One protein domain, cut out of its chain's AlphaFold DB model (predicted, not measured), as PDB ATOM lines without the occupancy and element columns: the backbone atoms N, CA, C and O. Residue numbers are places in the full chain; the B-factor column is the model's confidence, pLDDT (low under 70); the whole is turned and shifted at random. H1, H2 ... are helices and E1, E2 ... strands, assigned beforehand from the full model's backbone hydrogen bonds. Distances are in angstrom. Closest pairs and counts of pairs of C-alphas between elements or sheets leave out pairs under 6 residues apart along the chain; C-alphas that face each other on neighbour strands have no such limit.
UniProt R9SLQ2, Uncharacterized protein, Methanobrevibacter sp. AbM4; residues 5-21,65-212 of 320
ATOM      1  N   ILE A   5     198.645  43.754  -1.048       98.12
ATOM      2  CA  ILE A   5     198.258  43.501  -2.440       98.12
ATOM      3  C   ILE A   5     197.230  44.555  -2.835       98.12
ATOM      4  O   ILE A   5     196.215  44.718  -2.161       98.12
ATOM      5  N   ALA A   6     197.486  45.274  -3.924       97.88
ATOM      6  CA  ALA A   6     196.624  46.334  -4.415       97.88
ATOM      7  C   ALA A   6     196.251  46.099  -5.878       97.88
ATOM      8  O   ALA A   6     197.128  45.896  -6.709       97.88
ATOM      9  N   TYR A   7     194.969  46.187  -6.213       96.94
ATOM     10  CA  TYR A   7     194.472  46.293  -7.581       96.94
ATOM     11  C   TYR A   7     193.992  47.715  -7.825       96.94
ATOM     12  O   TYR A   7     193.217  48.250  -7.035       96.94
ATOM     13  N   ILE A   8     194.403  48.292  -8.949       96.56
ATOM     14  CA  ILE A   8     193.997  49.620  -9.396       96.56
ATOM     15  C   ILE A   8     193.530  49.536 -10.844       96.56
ATOM     16  O   ILE A   8     194.223  48.994 -11.708       96.56
ATOM     17  N   GLY A   9     192.367  50.114 -11.139       94.38
ATOM     18  CA  GLY A   9     191.877  50.203 -12.507       94.38
ATOM     19  C   GLY A   9     190.633  51.068 -12.662       94.38
ATOM     20  O   GLY A   9     190.274  51.865 -11.796       94.38
ATOM     21  N   ARG A  10     189.941  50.884 -13.790       93.06
ATOM     22  CA  ARG A  10     188.756  51.682 -14.161       93.06
ATOM     23  C   ARG A  10     187.566  51.505 -13.223       93.06
ATOM     24  O   ARG A  10     186.733  52.396 -13.127       93.06
ATOM     25  N   LYS A  11     187.452  50.347 -12.565       92.19
ATOM     26  CA  LYS A  11     186.347  50.063 -11.637       92.19
ATOM     27  C   LYS A  11     186.553  50.716 -10.266       92.19
ATOM     28  O   LYS A  11     185.563  50.915  -9.568       92.19
ATOM     29  N   GLY A  12     187.801  51.019  -9.903       95.25
ATOM     30  CA  GLY A  12     188.214  51.494  -8.586       95.25
ATOM     31  C   GLY A  12     189.553  50.887  -8.160       95.25
ATOM     32  O   GLY A  12     190.317  50.387  -8.989       95.25
ATOM     33  N   CYS A  13     189.789  50.913  -6.855       96.56
ATOM     34  CA  CYS A  13     190.948  50.378  -6.161       96.56
ATOM     35  C   CYS A  13     190.503  49.364  -5.096       96.56
ATOM     36  O   CYS A  13     189.494  49.568  -4.422       96.56
ATOM     37  N   VAL A  14     191.270  48.292  -4.920       97.50
ATOM     38  CA  VAL A  14     191.125  47.330  -3.817       97.50
ATOM     39  C   VAL A  14     192.499  47.113  -3.222       97.50
ATOM     40  O   VAL A  14     193.425  46.815  -3.971       97.50
ATOM     41  N   MET A  15     192.642  47.248  -1.909       98.38
ATOM     42  CA  MET A  15     193.867  46.883  -1.203       98.38
ATOM     43  C   MET A  15     193.549  45.887  -0.101       98.38
ATOM     44  O   MET A  15     192.563  46.059   0.612       98.38
ATOM     45  N   ALA A  16     194.402  44.883   0.047       98.31
ATOM     46  CA  ALA A  16     194.377  43.948   1.156       98.31
ATOM     47  C   ALA A  16     195.753  43.904   1.821       98.31
ATOM     48  O   ALA A  16     196.777  43.988   1.136       98.31
ATOM     49  N   SER A  17     195.786  43.762   3.141       98.00
ATOM     50  CA  SER A  17     197.034  43.622   3.890       98.00
ATOM     51  C   SER A  17     196.863  42.717   5.091       98.00
ATOM     52  O   SER A  17     195.841  42.791   5.774       98.00
ATOM     53  N   ASP A  18     197.897  41.946   5.408       97.12
ATOM     54  CA  ASP A  18     197.949  41.256   6.690       97.12
ATOM     55  C   ASP A  18     198.113  42.260   7.843       97.12
ATOM     56  O   ASP A  18     198.507  43.412   7.637       97.12
ATOM     57  N   LYS A  19     197.901  41.820   9.082       96.06
ATOM     58  CA  LYS A  19     198.022  42.676  10.277       96.06
ATOM     59  C   LYS A  19     199.258  42.388  11.129       96.06
ATOM     60  O   LYS A  19     199.436  43.001  12.178       96.06
ATOM     61  N   ARG A  20     200.159  41.521  10.662       94.62
ATOM     62  CA  ARG A  20     201.351  41.113  11.404       94.62
ATOM     63  C   ARG A  20     202.433  42.170  11.440       94.62
ATOM     64  O   ARG A  20     202.763  42.809  10.439       94.62
ATOM     65  N   ARG A  21     203.048  42.315  12.599       92.38
ATOM     66  CA  ARG A  21     204.222  43.141  12.832       92.38
ATOM     67  C   ARG A  21     205.144  42.383  13.766       92.38
ATOM     68  O   ARG A  21     204.730  41.980  14.849       92.38
ATOM     69  N   ASP A  65     197.802  43.059  14.942       94.06
ATOM     70  CA  ASP A  65     196.871  44.182  15.092       94.06
ATOM     71  C   ASP A  65     197.225  45.414  14.234       94.06
ATOM     72  O   ASP A  65     196.548  46.445  14.294       94.06
ATOM     73  N   ALA A  66     198.281  45.334  13.421       93.31
ATOM     74  CA  ALA A  66     198.780  46.476  12.671       93.31
ATOM     75  C   ALA A  66     197.803  46.903  11.565       93.31
ATOM     76  O   ALA A  66     197.438  46.116  10.695       93.31
ATOM     77  N   LYS A  67     197.439  48.191  11.555       94.06
ATOM     78  CA  LYS A  67     196.646  48.824  10.491       94.06
ATOM     79  C   LYS A  67     197.572  49.351   9.399       94.06
ATOM     80  O   LYS A  67     198.161  50.420   9.554       94.06
ATOM     81  N   LYS A  68     197.729  48.592   8.316       95.38
ATOM     82  CA  LYS A  68     198.673  48.920   7.229       95.38
ATOM     83  C   LYS A  68     198.010  49.580   6.036       95.38
ATOM     84  O   LYS A  68     198.675  50.294   5.293       95.38
ATOM     85  N   ILE A  69     196.708  49.366   5.882       97.69
ATOM     86  CA  ILE A  69     195.881  50.047   4.896       97.69
ATOM     87  C   ILE A  69     194.861  50.946   5.594       97.69
ATOM     88  O   ILE A  69     194.375  50.629   6.682       97.69
ATOM     89  N   LYS A  70     194.538  52.086   4.982       96.94
ATOM     90  CA  LYS A  70     193.490  53.004   5.450       96.94
ATOM     91  C   LYS A  70     192.871  53.765   4.279       96.94
ATOM     92  O   LYS A  70     193.541  54.025   3.281       96.94
ATOM     93  N   SER A  71     191.621  54.183   4.424       97.12
ATOM     94  CA  SER A  71     190.985  55.111   3.482       97.12
ATOM     95  C   SER A  71     191.423  56.550   3.758       97.12
ATOM     96  O   SER A  71     191.493  56.973   4.912       97.12
ATOM     97  N   ILE A  72     191.688  57.316   2.699       94.69
ATOM     98  CA  ILE A  72     191.959  58.757   2.752       94.69
ATOM     99  C   ILE A  72     191.078  59.431   1.702       94.69
ATOM    100  O   ILE A  72     191.415  59.493   0.519       94.69
ATOM    101  N   GLY A  73     189.907  59.901   2.136       91.12
ATOM    102  CA  GLY A  73     188.857  60.313   1.208       91.12
ATOM    103  C   GLY A  73     188.446  59.145   0.307       91.12
ATOM    104  O   GLY A  73     188.082  58.082   0.802       91.12
ATOM    105  N   ASN A  74     188.556  59.336  -1.006       92.12
ATOM    106  CA  ASN A  74     188.225  58.347  -2.033       92.12
ATOM    107  C   ASN A  74     189.433  57.494  -2.463       92.12
ATOM    108  O   ASN A  74     189.277  56.596  -3.292       92.12
ATOM    109  N   ALA A  75     190.628  57.763  -1.927       96.69
ATOM    110  CA  ALA A  75     191.805  56.926  -2.128       96.69
ATOM    111  C   ALA A  75     191.973  55.912  -0.990       96.69
ATOM    112  O   ALA A  75     191.525  56.119   0.139       96.69
ATOM    113  N   VAL A  76     192.690  54.831  -1.283       98.19
ATOM    114  CA  VAL A  76     193.190  53.875  -0.294       98.19
ATOM    115  C   VAL A  76     194.700  54.033  -0.208       98.19
ATOM    116  O   VAL A  76     195.372  54.081  -1.237       98.19
ATOM    117  N   MET A  77     195.226  54.137   1.009       97.69
ATOM    118  CA  MET A  77     196.657  54.192   1.285       97.69
ATOM    119  C   MET A  77     197.095  52.880   1.926       97.69
ATOM    120  O   MET A  77     196.459  52.444   2.883       97.69
ATOM    121  N   GLY A  78     198.171  52.280   1.424       97.38
ATOM    122  CA  GLY A  78     198.876  51.169   2.060       97.38
ATOM    123  C   GLY A  78     200.312  51.552   2.402       97.38
ATOM    124  O   GLY A  78     201.007  52.101   1.552       97.38
ATOM    125  N   GLU A  79     200.773  51.253   3.616       95.06
ATOM    126  CA  GLU A  79     202.136  51.532   4.081       95.06
ATOM    127  C   GLU A  79     202.837  50.254   4.546       95.06
ATOM    128  O   GLU A  79     202.349  49.531   5.417       95.06
ATOM    129  N   VAL A  80     204.045  50.035   4.030       91.94
ATOM    130  CA  VAL A  80     205.030  49.160   4.669       91.94
ATOM    131  C   VAL A  80     206.185  50.006   5.181       91.94
ATOM    132  O   VAL A  80     206.620  50.955   4.527       91.94
ATOM    133  N   SER A  81     206.693  49.668   6.360       87.69
ATOM    134  CA  SER A  81     207.821  50.370   6.959       87.69
ATOM    135  C   SER A  81     208.902  49.405   7.423       87.69
ATOM    136  O   SER A  81     208.645  48.251   7.776       87.69
ATOM    137  N   SER A  82     210.130  49.907   7.396       79.44
ATOM    138  CA  SER A  82     211.293  49.299   8.029       79.44
ATOM    139  C   SER A  82     211.905  50.334   8.964       79.44
ATOM    140  O   SER A  82     211.991  51.520   8.631       79.44
ATOM    141  N   LYS A  83     212.264  49.898  10.170       75.56
ATOM    142  CA  LYS A  83     212.856  50.750  11.198       75.56
ATOM    143  C   LYS A  83     214.226  50.198  11.544       75.56
ATOM    144  O   LYS A  83     214.337  49.063  12.002       75.56
ATOM    145  N   THR A  84     215.251  51.014  11.347       68.44
ATOM    146  CA  THR A  84     216.576  50.779  11.915       68.44
ATOM    147  C   THR A  84     216.731  51.617  13.186       68.44
ATOM    148  O   THR A  84     215.815  52.334  13.597       68.44
ATOM    149  N   THR A  85     217.890  51.533  13.834       64.75
ATOM    150  CA  THR A  85     218.211  52.371  14.999       64.75
ATOM    151  C   THR A  85     218.318  53.859  14.653       64.75
ATOM    152  O   THR A  85     218.168  54.686  15.544       64.75
ATOM    153  N   ARG A  86     218.557  54.211  13.381       68.25
ATOM    154  CA  ARG A  86     218.807  55.597  12.942       68.25
ATOM    155  C   ARG A  86     217.733  56.163  12.024       68.25
ATOM    156  O   ARG A  86     217.515  57.368  12.018       68.25
ATOM    157  N   GLU A  87     217.064  55.321  11.245       77.19
ATOM    158  CA  GLU A  87     216.120  55.776  10.228       77.19
ATOM    159  C   GLU A  87     214.859  54.914  10.172       77.19
ATOM    160  O   GLU A  87     214.874  53.702  10.396       77.19
ATOM    161  N   VAL A  88     213.747  55.563   9.834       82.69
ATOM    162  CA  VAL A  88     212.501  54.891   9.469       82.69
ATOM    163  C   VAL A  88     212.280  55.135   7.989       82.69
ATOM    164  O   VAL A  88     212.063  56.277   7.576       82.69
ATOM    165  N   ARG A  89     212.311  54.058   7.206       89.38
ATOM    166  CA  ARG A  89     211.964  54.088   5.786       89.38
ATOM    167  C   ARG A  89     210.542  53.588   5.619       89.38
ATOM    168  O   ARG A  89     210.208  52.493   6.083       89.38
ATOM    169  N   ARG A  90     209.702  54.386   4.967       91.62
ATOM    170  CA  ARG A  90     208.312  54.038   4.660       91.62
ATOM    171  C   ARG A  90     208.144  53.988   3.160       91.62
ATOM    172  O   ARG A  90     208.574  54.898   2.460       91.62
ATOM    173  N   ARG A  91     207.463  52.959   2.682       94.62
ATOM    174  CA  ARG A  91     206.997  52.885   1.306       94.62
ATOM    175  C   ARG A  91     205.483  52.858   1.325       94.62
ATOM    176  O   ARG A  91     204.887  51.981   1.954       94.62
ATOM    177  N   ARG A  92     204.872  53.841   0.670       95.94
ATOM    178  CA  ARG A  92     203.420  53.985   0.595       95.94
ATOM    179  C   ARG A  92     202.937  53.794  -0.823       95.94
ATOM    180  O   ARG A  92     203.611  54.193  -1.763       95.94
ATOM    181  N   ILE A  93     201.755  53.217  -0.958       97.75
ATOM    182  CA  ILE A  93     200.963  53.254  -2.178       97.75
ATOM    183  C   ILE A  93     199.665  53.992  -1.882       97.75
ATOM    184  O   ILE A  93     198.985  53.678  -0.913       97.75
ATOM    185  N   TYR A  94     199.312  54.943  -2.734       98.19
ATOM    186  CA  TYR A  94     198.004  55.578  -2.780       98.19
ATOM    187  C   TYR A  94     197.310  55.104  -4.050       98.19
ATOM    188  O   TYR A  94     197.866  55.239  -5.135       98.19
ATOM    189  N   GLY A  95     196.117  54.531  -3.934       97.94
ATOM    190  CA  GLY A  95     195.347  54.021  -5.065       97.94
ATOM    191  C   GLY A  95     193.936  54.592  -5.086       97.94
ATOM    192  O   GLY A  95     193.284  54.709  -4.051       97.94
ATOM    193  N   THR A  96     193.452  54.934  -6.273       97.50
ATOM    194  CA  THR A  96     192.075  55.370  -6.528       97.50
ATOM    195  C   THR A  96     191.608  54.845  -7.890       97.50
ATOM    196  O   THR A  96     192.346  54.149  -8.588       97.50
ATOM    197  N   THR A  97     190.376  55.142  -8.301       96.81
ATOM    198  CA  THR A  97     189.929  54.832  -9.664       96.81
ATOM    199  C   THR A  97     190.873  55.470 -10.686       96.81
ATOM    200  O   THR A  97     191.121  56.670 -10.630       96.81
ATOM    201  N   ASN A  98     191.360  54.688 -11.655       96.38
ATOM    202  CA  ASN A  98     192.225  55.141 -12.757       96.38
ATOM    203  C   ASN A  98     193.614  55.697 -12.376       96.38
ATOM    204  O   ASN A  98     194.283  56.263 -13.249       96.38
ATOM    205  N   GLY A  99     194.080  55.529 -11.136       97.00
ATOM    206  CA  GLY A  99     195.393  56.036 -10.745       97.00
ATOM    207  C   GLY A  99     195.950  55.423  -9.473       97.00
ATOM    208  O   GLY A  99     195.213  55.127  -8.533       97.00
ATOM    209  N   TYR A 100     197.268  55.273  -9.435       98.19
ATOM    210  CA  TYR A 100     198.022  55.054  -8.213       98.19
ATOM    211  C   TYR A 100     199.307  55.882  -8.202       98.19
ATOM    212  O   TYR A 100     199.818  56.278  -9.255       98.19
ATOM    213  N   GLN A 101     199.825  56.102  -6.999       98.00
ATOM    214  CA  GLN A 101     201.133  56.683  -6.741       98.00
ATOM    215  C   GLN A 101     201.848  55.846  -5.685       98.00
ATOM    216  O   GLN A 101     201.232  55.423  -4.708       98.00
ATOM    217  N   ILE A 102     203.132  55.579  -5.888       98.12
ATOM    218  CA  ILE A 102     203.996  54.923  -4.909       98.12
ATOM    219  C   ILE A 102     205.037  55.937  -4.480       98.12
ATOM    220  O   ILE A 102     205.690  56.531  -5.331       98.12
ATOM    221  N   ILE A 103     205.205  56.111  -3.177       96.69
ATOM    222  CA  ILE A 103     206.209  57.017  -2.634       96.69
ATOM    223  C   ILE A 103     207.106  56.321  -1.629       96.69
ATOM    224  O   ILE A 103     206.692  55.388  -0.931       96.69
ATOM    225  N   GLU A 104     208.327  56.823  -1.527       95.31
ATOM    226  CA  GLU A 104     209.294  56.416  -0.519       95.31
ATOM    227  C   GLU A 104     209.652  57.616   0.351       95.31
ATOM    228  O   GLU A 104     210.048  58.670  -0.149       95.31
ATOM    229  N   LEU A 105     209.494  57.444   1.661       92.06
ATOM    230  CA  LEU A 105     209.771  58.451   2.673       92.06
ATOM    231  C   LEU A 105     210.922  57.977   3.562       92.06
ATOM    232  O   LEU A 105     210.893  56.849   4.067       92.06
ATOM    233  N   ILE A 106     211.885  58.859   3.822       88.81
ATOM    234  CA  ILE A 106     212.857  58.693   4.910       88.81
ATOM    235  C   ILE A 106     212.496  59.710   5.986       88.81
ATOM    236  O   ILE A 106     212.568  60.921   5.780       88.81
ATOM    237  N   GLY A 107     212.015  59.218   7.128       80.56
ATOM    238  CA  GLY A 107     211.361  60.073   8.111       80.56
ATOM    239  C   GLY A 107     210.077  60.695   7.546       80.56
ATOM    240  O   GLY A 107     209.049  60.017   7.482       80.56
ATOM    241  N   SER A 108     210.140  61.982   7.189       79.12
ATOM    242  CA  SER A 108     209.047  62.752   6.568       79.12
ATOM    243  C   SER A 108     209.395  63.212   5.156       79.12
ATOM    244  O   SER A 108     208.539  63.743   4.463       79.12
ATOM    245  N   GLU A 109     210.639  63.019   4.724       86.44
ATOM    246  CA  GLU A 109     211.107  63.538   3.449       86.44
ATOM    247  C   GLU A 109     210.775  62.568   2.322       86.44
ATOM    248  O   GLU A 109     211.157  61.396   2.374       86.44
ATOM    249  N   LEU A 110     210.111  63.080   1.285       91.31
ATOM    250  CA  LEU A 110     209.883  62.372   0.030       91.31
ATOM    251  C   LEU A 110     211.204  62.181  -0.712       91.31
ATOM    252  O   LEU A 110     211.882  63.147  -1.050       91.31
ATOM    253  N   LYS A 111     211.570  60.922  -0.960       94.25
ATOM    254  CA  LYS A 111     212.795  60.555  -1.684       94.25
ATOM    255  C   LYS A 111     212.526  60.079  -3.098       94.25
ATOM    256  O   LYS A 111     213.307  60.378  -3.993       94.25
ATOM    257  N   ASN A 112     211.441  59.341  -3.293       94.38
ATOM    258  CA  ASN A 112     211.072  58.808  -4.595       94.38
ATOM    259  C   ASN A 112     209.553  58.825  -4.760       94.38
ATOM    260  O   ASN A 112     208.819  58.673  -3.779       94.38
ATOM    261  N   LYS A 113     209.106  58.997  -6.004       96.06
ATOM    262  CA  LYS A 113     207.704  58.981  -6.403       96.06
ATOM    263  C   LYS A 113     207.548  58.331  -7.774       96.06
ATOM    264  O   LYS A 113     208.132  58.770  -8.759       96.06
ATOM    265  N   GLU A 114     206.685  57.328  -7.833       96.88
ATOM    266  CA  GLU A 114     206.264  56.647  -9.052       96.88
ATOM    267  C   GLU A 114     204.759  56.834  -9.237       96.88
ATOM    268  O   GLU A 114     203.997  56.835  -8.270       96.88
ATOM    269  N   THR A 115     204.309  56.962 -10.483       96.88
ATOM    270  CA  THR A 115     202.885  57.098 -10.809       96.88
ATOM    271  C   THR A 115     202.469  56.049 -11.832       96.88
ATOM    272  O   THR A 115     203.267  55.604 -12.659       96.88
ATOM    273  N   GLY A 116     201.207  55.636 -11.789       96.12
ATOM    274  CA  GLY A 116     200.643  54.729 -12.781       96.12
ATOM    275  C   GLY A 116     199.124  54.804 -12.832       96.12
ATOM    276  O   GLY A 116     198.483  55.410 -11.978       96.12
ATOM    277  N   SER A 117     198.524  54.219 -13.870       94.06
ATOM    278  CA  SER A 117     197.072  54.335 -14.109       94.06
ATOM    279  C   SER A 117     196.272  53.088 -13.730       94.06
ATOM    280  O   SER A 117     195.108  53.184 -13.348       94.06
ATOM    281  N   SER A 118     196.875  51.909 -13.837       94.50
ATOM    282  CA  SER A 118     196.238  50.639 -13.499       94.50
ATOM    283  C   SER A 118     197.283  49.553 -13.323       94.50
ATOM    284  O   SER A 118     198.314  49.589 -13.991       94.50
ATOM    285  N   GLY A 119     196.989  48.561 -12.493       94.69
ATOM    286  CA  GLY A 119     197.867  47.419 -12.281       94.69
ATOM    287  C   GLY A 119     197.530  46.661 -11.007       94.69
ATOM    288  O   GLY A 119     196.634  47.049 -10.255       94.69
ATOM    289  N   ILE A 120     198.273  45.580 -10.782       95.94
ATOM    290  CA  ILE A 120     198.335  44.906  -9.490       95.94
ATOM    291  C   ILE A 120     199.707  45.204  -8.892       95.94
ATOM    292  O   ILE A 120     200.725  44.869  -9.495       95.94
ATOM    293  N   ILE A 121     199.731  45.847  -7.730       97.00
ATOM    294  CA  ILE A 121     200.949  46.214  -7.010       97.00
ATOM    295  C   ILE A 121     201.054  45.355  -5.758       97.00
ATOM    296  O   ILE A 121     200.074  45.180  -5.037       97.00
ATOM    297  N   ILE A 122     202.247  44.826  -5.493       97.25
ATOM    298  CA  ILE A 122     202.502  43.964  -4.338       97.25
ATOM    299  C   ILE A 122     203.678  44.527  -3.551       97.25
ATOM    300  O   ILE A 122     204.805  44.591  -4.052       97.25
ATOM    301  N   PHE A 123     203.431  44.893  -2.298       95.75
ATOM    302  CA  PHE A 123     204.485  45.135  -1.323       95.75
ATOM    303  C   PHE A 123     204.690  43.898  -0.462       95.75
ATOM    304  O   PHE A 123     203.740  43.203  -0.119       95.75
ATOM    305  N   GLY A 124     205.945  43.649  -0.099       92.44
ATOM    306  CA  GLY A 124     206.301  42.679   0.925       92.44
ATOM    307  C   GLY A 124     207.755  42.256   0.899       92.44
ATOM    308  O   GLY A 124     208.575  42.854   0.200       92.44
ATOM    309  N   ASN A 125     208.095  41.243   1.688       90.75
ATOM    310  CA  ASN A 125     209.405  40.609   1.579       90.75
ATOM    311  C   ASN A 125     209.483  39.744   0.304       90.75
ATOM    312  O   ASN A 125     208.507  39.609  -0.442       90.75
ATOM    313  N   LYS A 126     210.673  39.206   0.019       89.31
ATOM    314  CA  LYS A 126     210.953  38.442  -1.203       89.31
ATOM    315  C   LYS A 126     210.019  37.235  -1.349       89.31
ATOM    316  O   LYS A 126     209.345  37.132  -2.373       89.31
ATOM    317  N   ILE A 127     209.934  36.388  -0.322       91.88
ATOM    318  CA  ILE A 127     209.136  35.160  -0.356       91.88
ATOM    319  C   ILE A 127     207.629  35.447  -0.491       91.88
ATOM    320  O   ILE A 127     206.979  34.906  -1.386       91.88
ATOM    321  N   ALA A 128     207.077  36.379   0.294       94.31
ATOM    322  CA  ALA A 128     205.657  36.730   0.239       94.31
ATOM    323  C   ALA A 128     205.268  37.309  -1.132       94.31
ATOM    324  O   ALA A 128     204.242  36.931  -1.699       94.31
ATOM    325  N   LYS A 129     206.119  38.165  -1.721       94.56
ATOM    326  CA  LYS A 129     205.915  38.680  -3.087       94.56
ATOM    327  C   LYS A 129     205.910  37.570  -4.133       94.56
ATOM    328  O   LYS A 129     205.107  37.625  -5.063       94.56
ATOM    329  N   GLN A 130     206.815  36.600  -4.027       94.44
ATOM    330  CA  GLN A 130     206.889  35.485  -4.973       94.44
ATOM    331  C   GLN A 130     205.630  34.614  -4.900       94.44
ATOM    332  O   GLN A 130     205.013  34.356  -5.936       94.44
ATOM    333  N   MET A 131     205.201  34.240  -3.690       95.62
ATOM    334  CA  MET A 131     203.977  33.458  -3.487       95.62
ATOM    335  C   MET A 131     202.737  34.209  -3.986       95.62
ATOM    336  O   MET A 131     201.953  33.653  -4.754       95.62
ATOM    337  N   ALA A 132     202.600  35.491  -3.633       96.88
ATOM    338  CA  ALA A 132     201.477  36.318  -4.064       96.88
ATOM    339  C   ALA A 132     201.396  36.431  -5.587       96.88
ATOM    340  O   ALA A 132     200.331  36.225  -6.161       96.88
ATOM    341  N   ASN A 133     202.520  36.683  -6.265       95.94
ATOM    342  CA  ASN A 133     202.551  36.723  -7.727       95.94
ATOM    343  C   ASN A 133     202.092  35.401  -8.356       95.94
ATOM    344  O   ASN A 133     201.357  35.421  -9.343       95.94
ATOM    345  N   SER A 134     202.522  34.263  -7.801       96.31
ATOM    346  CA  SER A 134     202.130  32.940  -8.297       96.31
ATOM    347  C   SER A 134     200.625  32.705  -8.135       96.31
ATOM    348  O   SER A 134     199.932  32.401  -9.106       96.31
ATOM    349  N   LEU A 135     200.097  32.949  -6.932       96.62
ATOM    350  CA  LEU A 135     198.685  32.739  -6.612       96.62
ATOM    351  C   LEU A 135     197.762  33.690  -7.385       96.62
ATOM    352  O   LEU A 135     196.714  33.273  -7.877       96.62
ATOM    353  N   ILE A 136     198.168  34.952  -7.564       94.81
ATOM    354  CA  ILE A 136     197.415  35.919  -8.371       94.81
ATOM    355  C   ILE A 136     197.338  35.430  -9.817       94.81
ATOM    356  O   ILE A 136     196.246  35.385 -10.370       94.81
ATOM    357  N   LYS A 137     198.452  34.997 -10.422       92.75
ATOM    358  CA  LYS A 137     198.443  34.471 -11.799       92.75
ATOM    359  C   LYS A 137     197.501  33.278 -11.975       92.75
ATOM    360  O   LYS A 137     196.883  33.163 -13.026       92.75
ATOM    361  N   GLN A 138     197.377  32.419 -10.964       92.19
ATOM    362  CA  GLN A 138     196.487  31.254 -11.003       92.19
ATOM    363  C   GLN A 138     195.005  31.622 -10.845       92.19
ATOM    364  O   GLN A 138     194.149  31.024 -11.493       92.19
ATOM    365  N   ARG A 139     194.686  32.587  -9.973       90.38
ATOM    366  CA  ARG A 139     193.299  32.905  -9.585       90.38
ATOM    367  C   ARG A 139     192.681  34.068 -10.357       90.38
ATOM    368  O   ARG A 139     191.459  34.219 -10.360       90.38
ATOM    369  N   TRP A 140     193.499  34.913 -10.981       86.44
ATOM    370  CA  TRP A 140     193.033  36.147 -11.602       86.44
ATOM    371  C   TRP A 140     192.153  35.888 -12.827       86.44
ATOM    372  O   TRP A 140     192.540  35.184 -13.757       86.44
ATOM    373  N   LYS A 141     190.983  36.535 -12.865       80.38
ATOM    374  CA  LYS A 141     190.098  36.563 -14.039       80.38
ATOM    375  C   LYS A 141     189.796  38.014 -14.412       80.38
ATOM    376  O   LYS A 141     189.562  38.858 -13.551       80.38
ATOM    377  N   SER A 142     189.789  38.319 -15.707       67.69
ATOM    378  CA  SER A 142     189.712  39.690 -16.243       67.69
ATOM    379  C   SER A 142     188.382  40.419 -15.986       67.69
ATOM    380  O   SER A 142     188.326  41.642 -16.111       67.69
ATOM    381  N   SER A 143     187.321  39.713 -15.581       61.62
ATOM    382  CA  SER A 143     185.994  40.292 -15.328       61.62
ATOM    383  C   SER A 143     185.493  39.997 -13.918       61.62
ATOM    384  O   SER A 143     184.582  39.206 -13.699       61.62
ATOM    385  N   ILE A 144     186.112  40.650 -12.941       78.25
ATOM    386  CA  ILE A 144     185.787  40.480 -11.526       78.25
ATOM    387  C   ILE A 144     185.262  41.806 -10.932       78.25
ATOM    388  O   ILE A 144     185.598  42.900 -11.411       78.25
ATOM    389  N   SER A 145     184.356  41.723  -9.950       91.19
ATOM    390  CA  SER A 145     183.887  42.863  -9.146       91.19
ATOM    391  C   SER A 145     184.935  43.244  -8.091       91.19
ATOM    392  O   SER A 145     185.677  42.387  -7.632       91.19
ATOM    393  N   LEU A 146     184.986  44.508  -7.651       92.75
ATOM    394  CA  LEU A 146     185.974  44.921  -6.636       92.75
ATOM    395  C   LEU A 146     185.874  44.091  -5.345       92.75
ATOM    396  O   LEU A 146     186.894  43.775  -4.748       92.75
ATOM    397  N   LYS A 147     184.655  43.703  -4.948       94.25
ATOM    398  CA  LYS A 147     184.434  42.847  -3.778       94.25
ATOM    399  C   LYS A 147     185.129  41.495  -3.938       94.25
ATOM    400  O   LYS A 147     185.961  41.152  -3.117       94.25
ATOM    401  N   TYR A 148     184.884  40.806  -5.051       93.62
ATOM    402  CA  TYR A 148     185.493  39.500  -5.305       93.62
ATOM    403  C   TYR A 148     187.012  39.592  -5.539       93.62
ATOM    404  O   TYR A 148     187.746  38.672  -5.203       93.62
ATOM    405  N   THR A 149     187.526  40.716  -6.059       94.56
ATOM    406  CA  THR A 149     188.977  40.982  -6.046       94.56
ATOM    407  C   THR A 149     189.520  41.040  -4.616       94.56
ATOM    408  O   THR A 149     190.590  40.497  -4.358       94.56
ATOM    409  N   GLY A 150     188.786  41.680  -3.703       96.12
ATOM    410  CA  GLY A 150     189.114  41.720  -2.279       96.12
ATOM    411  C   GLY A 150     189.135  40.329  -1.654       96.12
ATOM    412  O   GLY A 150     190.133  39.978  -1.034       96.12
ATOM    413  N   ASP A 151     188.098  39.528  -1.913       95.88
ATOM    414  CA  ASP A 151     187.984  38.151  -1.419       95.88
ATOM    415  C   ASP A 151     189.173  37.288  -1.901       95.88
ATOM    416  O   ASP A 151     189.832  36.629  -1.096       95.88
ATOM    417  N   ILE A 152     189.549  37.378  -3.189       95.94
ATOM    418  CA  ILE A 152     190.750  36.698  -3.716       95.94
ATOM    419  C   ILE A 152     192.005  37.137  -2.959       95.94
ATOM    420  O   ILE A 152     192.830  36.300  -2.602       95.94
ATOM    421  N   PHE A 153     192.211  38.443  -2.772       97.31
ATOM    422  CA  PHE A 153     193.422  38.927  -2.109       97.31
ATOM    423  C   PHE A 153     193.486  38.489  -0.649       97.31
ATOM    424  O   PHE A 153     194.564  38.130  -0.179       97.31
ATOM    425  N   GLU A 154     192.351  38.466   0.046       97.75
ATOM    426  CA  GLU A 154     192.257  37.942   1.402       97.75
ATOM    427  C   GLU A 154     192.655  36.464   1.470       97.75
ATOM    428  O   GLU A 154     193.513  36.099   2.275       97.75
ATOM    429  N   GLU A 155     192.101  35.624   0.595       97.12
ATOM    430  CA  GLU A 155     192.458  34.204   0.524       97.12
ATOM    431  C   GLU A 155     193.943  33.992   0.210       97.12
ATOM    432  O   GLU A 155     194.590  33.137   0.814       97.12
ATOM    433  N   ILE A 156     194.498  34.776  -0.719       97.75
ATOM    434  CA  ILE A 156     195.917  34.704  -1.080       97.75
ATOM    435  C   ILE A 156     196.797  35.038   0.124       97.75
ATOM    436  O   ILE A 156     197.764  34.327   0.387       97.75
ATOM    437  N   ILE A 157     196.477  36.100   0.866       97.94
ATOM    438  CA  ILE A 157     197.254  36.491   2.048       97.94
ATOM    439  C   ILE A 157     197.164  35.415   3.134       97.94
ATOM    440  O   ILE A 157     198.192  35.071   3.717       97.94
ATOM    441  N   LYS A 158     195.976  34.841   3.368       97.44
ATOM    442  CA  LYS A 158     195.791  33.745   4.332       97.44
ATOM    443  C   LYS A 158     196.616  32.515   3.966       97.44
ATOM    444  O   LYS A 158     197.295  31.976   4.832       97.44
ATOM    445  N   GLU A 159     196.641  32.125   2.693       96.88
ATOM    446  CA  GLU A 159     197.465  30.996   2.247       96.88
ATOM    447  C   GLU A 159     198.969  31.277   2.386       96.88
ATOM    448  O   GLU A 159     199.750  30.387   2.717       96.88
ATOM    449  N   ILE A 160     199.407  32.518   2.157       96.75
ATOM    450  CA  ILE A 160     200.808  32.900   2.383       96.75
ATOM    451  C   ILE A 160     201.150  32.817   3.874       96.75
ATOM    452  O   ILE A 160     202.222  32.319   4.218       96.75
ATOM    453  N   ALA A 161     200.245  33.250   4.757       96.00
ATOM    454  CA  ALA A 161     200.426  33.192   6.209       96.00
ATOM    455  C   ALA A 161     200.569  31.759   6.755       96.00
ATOM    456  O   ALA A 161     201.124  31.562   7.831       96.00
ATOM    457  N   GLU A 162     200.098  30.744   6.024       94.88
ATOM    458  CA  GLU A 162     200.306  29.330   6.374       94.88
ATOM    459  C   GLU A 162     201.714  28.825   6.029       94.88
ATOM    460  O   GLU A 162     202.144  27.799   6.551       94.88
ATOM    461  N   LYS A 163     202.432  29.526   5.143       93.69
ATOM    462  CA  LYS A 163     203.714  29.078   4.575       93.69
ATOM    463  C   LYS A 163     204.911  29.903   5.043       93.69
ATOM    464  O   LYS A 163     206.048  29.548   4.738       93.69
ATOM    465  N   THR A 164     204.681  31.027   5.718       94.56
ATOM    466  CA  THR A 164     205.748  31.851   6.291       94.56
ATOM    467  C   THR A 164     205.255  32.604   7.526       94.56
ATOM    468  O   THR A 164     204.192  33.226   7.477       94.56
ATOM    469  N   PRO A 165     206.060  32.676   8.602       94.75
ATOM    470  CA  PRO A 165     205.700  33.423   9.801       94.75
ATOM    471  C   PRO A 165     205.888  34.934   9.622       94.75
ATOM    472  O   PRO A 165     205.669  35.712  10.545       94.75
ATOM    473  N   SER A 166     206.300  35.388   8.434       93.88
ATOM    474  CA  SER A 166     206.438  36.811   8.122       93.88
ATOM    475  C   SER A 166     205.110  37.512   7.803       93.88
ATOM    476  O   SER A 166     205.082  38.738   7.706       93.88
ATOM    477  N   VAL A 167     204.017  36.757   7.647       95.81
ATOM    478  CA  VAL A 167     202.686  37.256   7.268       95.81
ATOM    479  C   VAL A 167     201.640  36.739   8.257       95.81
ATOM    480  O   VAL A 167     201.670  35.576   8.644       95.81
ATOM    481  N   GLY A 168     200.725  37.608   8.691       95.12
ATOM    482  CA  GLY A 168     199.655  37.245   9.627       95.12
ATOM    483  C   GLY A 168     198.405  36.709   8.946       95.12
ATOM    484  O   GLY A 168     198.100  37.060   7.809       95.12
ATOM    485  N   LYS A 169     197.631  35.910   9.685       93.94
ATOM    486  CA  LYS A 169     196.358  35.337   9.210       93.94
ATOM    487  C   LYS A 169     195.210  36.349   9.185       93.94
ATOM    488  O   LYS A 169     194.260  36.185   8.423       93.94
ATOM    489  N   ASN A 170     195.287  37.383  10.021       96.31
ATOM    490  CA  ASN A 170     194.301  38.456  10.046       96.31
ATOM    491  C   ASN A 170     194.562  39.413   8.885       96.31
ATOM    492  O   ASN A 170     195.686  39.901   8.732       96.31
ATOM    493  N   VAL A 171     193.520  39.700   8.107       97.81
ATOM    494  CA  VAL A 171     193.603  40.512   6.892       97.81
ATOM    495  C   VAL A 171     192.587  41.642   6.964       97.81
ATOM    496  O   VAL A 171     191.431  41.423   7.312       97.81
ATOM    497  N   ASP A 172     193.026  42.845   6.610       98.12
ATOM    498  CA  ASP A 172     192.135  43.965   6.321       98.12
ATOM    499  C   ASP A 172     191.985  44.088   4.796       98.12
ATOM    500  O   ASP A 172     192.970  43.954   4.063       98.12
ATOM    501  N   VAL A 173     190.773  44.391   4.318       98.25
ATOM    502  CA  VAL A 173     190.476  44.679   2.905       98.25
ATOM    503  C   VAL A 173     189.730  46.007   2.812       98.25
ATOM    504  O   VAL A 173     188.725  46.214   3.490       98.25
ATOM    505  N   ILE A 174     190.203  46.914   1.958       98.38
ATOM    506  CA  ILE A 174     189.581  48.220   1.720       98.38
ATOM    507  C   ILE A 174     189.365  48.424   0.223       98.38
ATOM    508  O   ILE A 174     190.255  48.193  -0.598       98.38
ATOM    509  N   ILE A 175     188.177  48.916  -0.123       97.19
ATOM    510  CA  ILE A 175     187.792  49.268  -1.487       97.19
ATOM    511  C   ILE A 175     187.660  50.789  -1.581       97.19
ATOM    512  O   ILE A 175     186.888  51.395  -0.841       97.19
ATOM    513  N   GLY A 176     188.387  51.395  -2.516       94.44
ATOM    514  CA  GLY A 176     188.255  52.805  -2.881       94.44
ATOM    515  C   GLY A 176     187.610  52.927  -4.252       94.44
ATOM    516  O   GLY A 176     188.049  52.289  -5.210       94.44
ATOM    517  N   LYS A 177     186.554  53.728  -4.375       93.31
ATOM    518  CA  LYS A 177     185.870  53.923  -5.652       93.31
ATOM    519  C   LYS A 177     185.376  55.351  -5.784       93.31
ATOM    520  O   LYS A 177     184.575  55.816  -4.986       93.31
ATOM    521  N   ASP A 178     185.777  55.974  -6.878       92.06
ATOM    522  CA  ASP A 178     185.220  57.232  -7.359       92.06
ATOM    523  C   ASP A 178     184.991  57.139  -8.868       92.06
ATOM    524  O   ASP A 178     185.938  57.029  -9.647       92.06
ATOM    525  N   SER A 179     183.730  57.127  -9.298       87.81
ATOM    526  CA  SER A 179     183.381  57.006 -10.717       87.81
ATOM    527  C   SER A 179     183.621  58.286 -11.517       87.81
ATOM    528  O   SER A 179     183.528  58.246 -12.741       87.81
ATOM    529  N   LYS A 180     183.908  59.415 -10.857       92.00
ATOM    530  CA  LYS A 180     184.129  60.712 -11.512       92.00
ATOM    531  C   LYS A 180     185.590  60.921 -11.920       92.00
ATOM    532  O   LYS A 180     185.877  61.818 -12.711       92.00
ATOM    533  N   LEU A 181     186.517  60.111 -11.401       92.56
ATOM    534  CA  LEU A 181     187.942  60.259 -11.695       92.56
ATOM    535  C   LEU A 181     188.312  59.623 -13.038       92.56
ATOM    536  O   LEU A 181     188.157  58.421 -13.257       92.56
ATOM    537  N   THR A 182     188.861  60.443 -13.930       92.50
ATOM    538  CA  THR A 182     189.547  60.013 -15.151       92.50
ATOM    539  C   THR A 182     191.023  59.769 -14.842       92.50
ATOM    540  O   THR A 182     191.491  60.094 -13.756       92.50
ATOM    541  N   LYS A 183     191.799  59.231 -15.790       89.12
ATOM    542  CA  LYS A 183     193.248  59.025 -15.587       89.12
ATOM    543  C   LYS A 183     193.978  60.315 -15.191       89.12
ATOM    544  O   LYS A 183     194.810  60.291 -14.292       89.12
ATOM    545  N   THR A 184     193.645  61.436 -15.833       89.00
ATOM    546  CA  THR A 184     194.287  62.731 -15.569       89.00
ATOM    547  C   THR A 184     193.844  63.315 -14.231       89.00
ATOM    548  O   THR A 184     194.679  63.747 -13.440       89.00
ATOM    549  N   THR A 185     192.538  63.297 -13.935       95.81
ATOM    550  CA  THR A 185     192.034  63.857 -12.671       95.81
ATOM    551  C   THR A 185     192.377  62.984 -11.466       95.81
ATOM    552  O   THR A 185     192.552  63.518 -10.374       95.81
ATOM    553  N   ALA A 186     192.564  61.674 -11.661       96.38
ATOM    554  CA  ALA A 186     193.050  60.763 -10.629       96.38
ATOM    555  C   ALA A 186     194.452  61.141 -10.141       96.38
ATOM    556  O   ALA A 186     194.666  61.184  -8.936       96.38
ATOM    557  N   GLN A 187     195.392  61.459 -11.039       96.44
ATOM    558  CA  GLN A 187     196.752  61.831 -10.625       96.44
ATOM    559  C   GLN A 187     196.766  63.124  -9.809       96.44
ATOM    560  O   GLN A 187     197.318  63.137  -8.715       96.44
ATOM    561  N   LYS A 188     196.043  64.155 -10.265       96.31
ATOM    562  CA  LYS A 188     195.892  65.401  -9.501       96.31
ATOM    563  C   LYS A 188     195.272  65.159  -8.118       96.31
ATOM    564  O   LYS A 188     195.744  65.692  -7.120       96.31
ATOM    565  N   TYR A 189     194.229  64.330  -8.049       96.88
ATOM    566  CA  TYR A 189     193.595  63.965  -6.783       96.88
ATOM    567  C   TYR A 189     194.563  63.250  -5.829       96.88
ATOM    568  O   TYR A 189     194.546  63.497  -4.620       96.88
ATOM    569  N   LEU A 190     195.402  62.359  -6.362       97.06
ATOM    570  CA  LEU A 190     196.407  61.651  -5.579       97.06
ATOM    571  C   LEU A 190     197.509  62.598  -5.088       97.06
ATOM    572  O   LEU A 190     197.830  62.518  -3.909       97.06
ATOM    573  N   ASP A 191     197.969  63.556  -5.900       96.19
ATOM    574  CA  ASP A 191     198.945  64.574  -5.473       96.19
ATOM    575  C   ASP A 191     198.436  65.384  -4.265       96.19
ATOM    576  O   ASP A 191     199.136  65.567  -3.262       96.19
ATOM    577  N   GLU A 192     197.181  65.840  -4.329       96.19
ATOM    578  CA  GLU A 192     196.530  66.582  -3.241       96.19
ATOM    579  C   GLU A 192     196.300  65.711  -1.996       96.19
ATOM    580  O   GLU A 192     196.326  66.196  -0.860       96.19
ATOM    581  N   THR A 193     196.032  64.420  -2.191       96.12
ATOM    582  CA  THR A 193     195.810  63.460  -1.102       96.12
ATOM    583  C   THR A 193     197.114  63.111  -0.396       96.12
ATOM    584  O   THR A 193     197.176  63.181   0.832       96.12
ATOM    585  N   GLU A 194     198.157  62.807  -1.164       94.69
ATOM    586  CA  GLU A 194     199.512  62.536  -0.688       94.69
ATOM    587  C   GLU A 194     200.040  63.720   0.127       94.69
ATOM    588  O   GLU A 194     200.411  63.557   1.289       94.69
ATOM    589  N   THR A 195     199.980  64.931  -0.436       94.19
ATOM    590  CA  THR A 195     200.480  66.148   0.221       94.19
ATOM    591  C   THR A 195     199.805  66.382   1.573       94.19
ATOM    592  O   THR A 195     200.460  66.735   2.556       94.19
ATOM    593  N   ARG A 196     198.483  66.181   1.653       94.25
ATOM    594  CA  ARG A 196     197.745  66.325   2.917       94.25
ATOM    595  C   ARG A 196     198.134  65.253   3.930       94.25
ATOM    596  O   ARG A 196     198.336  65.582   5.096       94.25
ATOM    597  N   ASP A 197     198.250  63.998   3.507       93.88
ATOM    598  CA  ASP A 197     198.606  62.891   4.400       93.88
ATOM    599  C   ASP A 197     200.054  63.001   4.915       93.88
ATOM    600  O   ASP A 197     200.301  62.728   6.092       93.88
ATOM    601  N   ILE A 198     201.000  63.475   4.094       91.81
ATOM    602  CA  ILE A 198     202.377  63.766   4.532       91.81
ATOM    603  C   ILE A 198     202.391  64.898   5.566       91.81
ATOM    604  O   ILE A 198     203.002  64.742   6.620       91.81
ATOM    605  N   LYS A 199     201.638  65.987   5.355       92.44
ATOM    606  CA  LYS A 199     201.532  67.075   6.350       92.44
ATOM    607  C   LYS A 199     200.958  66.607   7.689       92.44
ATOM    608  O   LYS A 199     201.383  67.067   8.746       92.44
ATOM    609  N   VAL A 200     199.985  65.693   7.670       91.50
ATOM    610  CA  VAL A 200     199.456  65.085   8.904       91.50
ATOM    611  C   VAL A 200     200.536  64.254   9.600       91.50
ATOM    612  O   VAL A 200     200.676  64.337  10.821       91.50
ATOM    613  N   LEU A 201     201.329  63.493   8.839       87.94
ATOM    614  CA  LEU A 201     202.454  62.728   9.375       87.94
ATOM    615  C   LEU A 201     203.524  63.640  10.000       87.94
ATOM    616  O   LEU A 201     204.031  63.316  11.071       87.94
ATOM    617  N   GLU A 202     203.855  64.764   9.366       89.56
ATOM    618  CA  GLU A 202     204.805  65.751   9.895       89.56
ATOM    619  C   GLU A 202     204.344  66.315  11.239       89.56
ATOM    620  O   GLU A 202     205.093  66.241  12.210       89.56
ATOM    621  N   LYS A 203     203.089  66.773  11.328       91.75
ATOM    622  CA  LYS A 203     202.511  67.275  12.585       91.75
ATOM    623  C   LYS A 203     202.508  66.222  13.687       91.75
ATOM    624  O   LYS A 203     202.848  66.519  14.826       91.75
ATOM    625  N   TYR A 204     202.146  64.985  13.349       89.12
ATOM    626  CA  TYR A 204     202.178  63.880  14.305       89.12
ATOM    627  C   TYR A 204     203.595  63.631  14.835       89.12
ATOM    628  O   TYR A 204     203.774  63.395  16.025       89.12
ATOM    629  N   ARG A 205     204.613  63.705  13.968       84.81
ATOM    630  CA  ARG A 205     206.012  63.540  14.381       84.81
ATOM    631  C   ARG A 205     206.524  64.700  15.221       84.81
ATOM    632  O   ARG A 205     207.288  64.438  16.140       84.81
ATOM    633  N   GLN A 206     206.128  65.930  14.903       89.00
ATOM    634  CA  GLN A 206     206.471  67.096  15.711       89.00
ATOM    635  C   GLN A 206     205.912  66.936  17.124       89.00
ATOM    636  O   GLN A 206     206.676  66.980  18.079       89.00
ATOM    637  N   LYS A 207     204.617  66.621  17.238       91.62
ATOM    638  CA  LYS A 207     203.991  66.363  18.533       91.62
ATOM    639  C   LYS A 207     204.684  65.229  19.292       91.62
ATOM    640  O   LYS A 207     204.975  65.369  20.464       91.62
ATOM    641  N   LEU A 208     205.001  64.122  18.617       86.94
ATOM    642  CA  LEU A 208     205.710  63.015  19.260       86.94
ATOM    643  C   LEU A 208     207.103  63.424  19.768       86.94
ATOM    644  O   LEU A 208     207.555  62.891  20.772       86.94
ATOM    645  N   ALA A 209     207.803  64.322  19.069       87.19
ATOM    646  CA  ALA A 209     209.091  64.835  19.524       87.19
ATOM    647  C   ALA A 209     208.935  65.741  20.756       87.19
ATOM    648  O   ALA A 209     209.710  65.600  21.693       87.19
ATOM    649  N   GLU A 210     207.917  66.606  20.764       89.19
ATOM    650  CA  GLU A 210     207.558  67.444  21.916       89.19
ATOM    651  C   GLU A 210     207.197  66.574  23.134       89.19
ATOM    652  O   GLU A 210     207.797  66.735  24.194       89.19
ATOM    653  N   ASP A 211     206.322  65.577  22.955       87.56
ATOM    654  CA  ASP A 211     205.908  64.644  24.013       87.56
ATOM    655  C   ASP A 211     207.113  63.858  24.588       87.56
ATOM    656  O   ASP A 211     207.178  63.579  25.785       87.56
ATOM    657  N   LEU A 212     208.080  63.468  23.743       86.81
ATOM    658  CA  LEU A 212     209.284  62.749  24.182       86.81
ATOM    659  C   LEU A 212     210.262  63.645  24.946       86.81
ATOM    660  O   LEU A 212     210.908  63.159  25.875       86.81
TER     661      LEU A 212
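Overview. This is residues 5 to 21 and 65 to 212 of the 320 residues of an uncharacterized protein of Methanobrevibacter sp. AbM4 (UniProt R9SLQ2). Two sheets lie face to face as a sandwich, their strands crossed at 34 degrees; H1 and H2 cover one side of the stack, on the sheet E8 E1 E2 E9, and the long H3 packs on the other side, on the sheet E3 E4 E5 E6 E7. Residues 206 to 212 of H3 stick out. The printed part has 165 residues with three named helices and nine named strands, in the order E1 E2 E3 E4 E5 E6 E7 E8 H1 H2 E9 H3; both sheets are antiparallel, and the class is mixed, helices and strands. The whole is compact, with a radius of gyration of the C-alphas of 16.0 A and spans of 49 by 41 by 23 A.

Arrangement. E1, residues 5 to 9, and E2, residues 12 to 18, form a hairpin, with N 7 and O 14 within hydrogen-bond range at 2.8 A. E3, residues 69 to 72, E4, residues 75 to 83, E5, residues 88 to 96, E6, residues 99 to 106, and E7, residues 109 to 116, form a meander, each strand the antiparallel neighbour of the one before. Within hydrogen-bond range here are N 70 and O 77 at 2.9 A, N 78 and O 93 at 2.8 A, N 92 and O 103 at 2.9 A, and N 102 and O 114 at 2.8 A. This sheet is twisted, and E7 bends by 53 degrees at residue 112. E8, residues 119 to 123, is an edge strand of the other sheet, antiparallel to E1, with N 6 and O 121 within range at 2.8 A. E9, residues 171 to 176, is its other edge strand, antiparallel to E2, with N 15 and O 174 at 2.9 A. Between the sheets, the closest C-alphas of E2 and E4 are those of Met 15 and Val 76, 7.1 A apart. H1, residues 126 to 139, and H2, residues 146 to 161, are on one face of the sheet E8 E1 E2 E9, two layers. The closest C-alphas of H1 and E8 are those of Lys 129 and Ile 122, 6.4 A apart. H2 lies over E2 at a height over the sheet of 7.4 A and runs along the strands, at 20 degrees to E2 on the local plane. H1 and H2 touch, closest at the C-alphas of Leu 135 and Ile 156, 6.5 A, at a steep tilt of 45 degrees, opposite ways. H3, residues 183 to 212, is on one face of the meander's sheet, again two layers; its closest C-alphas to E6 are those of Ala 186 and Gly 99, 5.3 A apart. H3 is apart from H1 and H2. Every O i to N i+4 pair is within hydrogen-bond range in H1 and H2, and 25 of 26 are in H3.

Along the chain. E1 begins at C-alpha 5 at (198.258, 43.501, -2.440). E4 and E5 measure 25.7 A and 25.9 A from first to last C-alpha, H2 22.6 A and H3 43.0 A. H3 begins at C-alpha 183 at (193.248, 59.025, -15.587) and ends at C-alpha 212 at (209.284, 62.749, 24.182).

Size, cuts and confidence. The two C-alphas farthest apart are those of Ser 143 and Leu 212, 51.1 A. Residues 22 to 64 are not printed, and C-alphas 21 and 65 are 7.8 A apart across the cut. Of the links that are printed whole, H1 to H2, H2 to E9 and E9 to H3 are short and the others tight. The mean pLDDT of the printed part is 92.8; residues 84 to 86 and 142 to 143 are under 70.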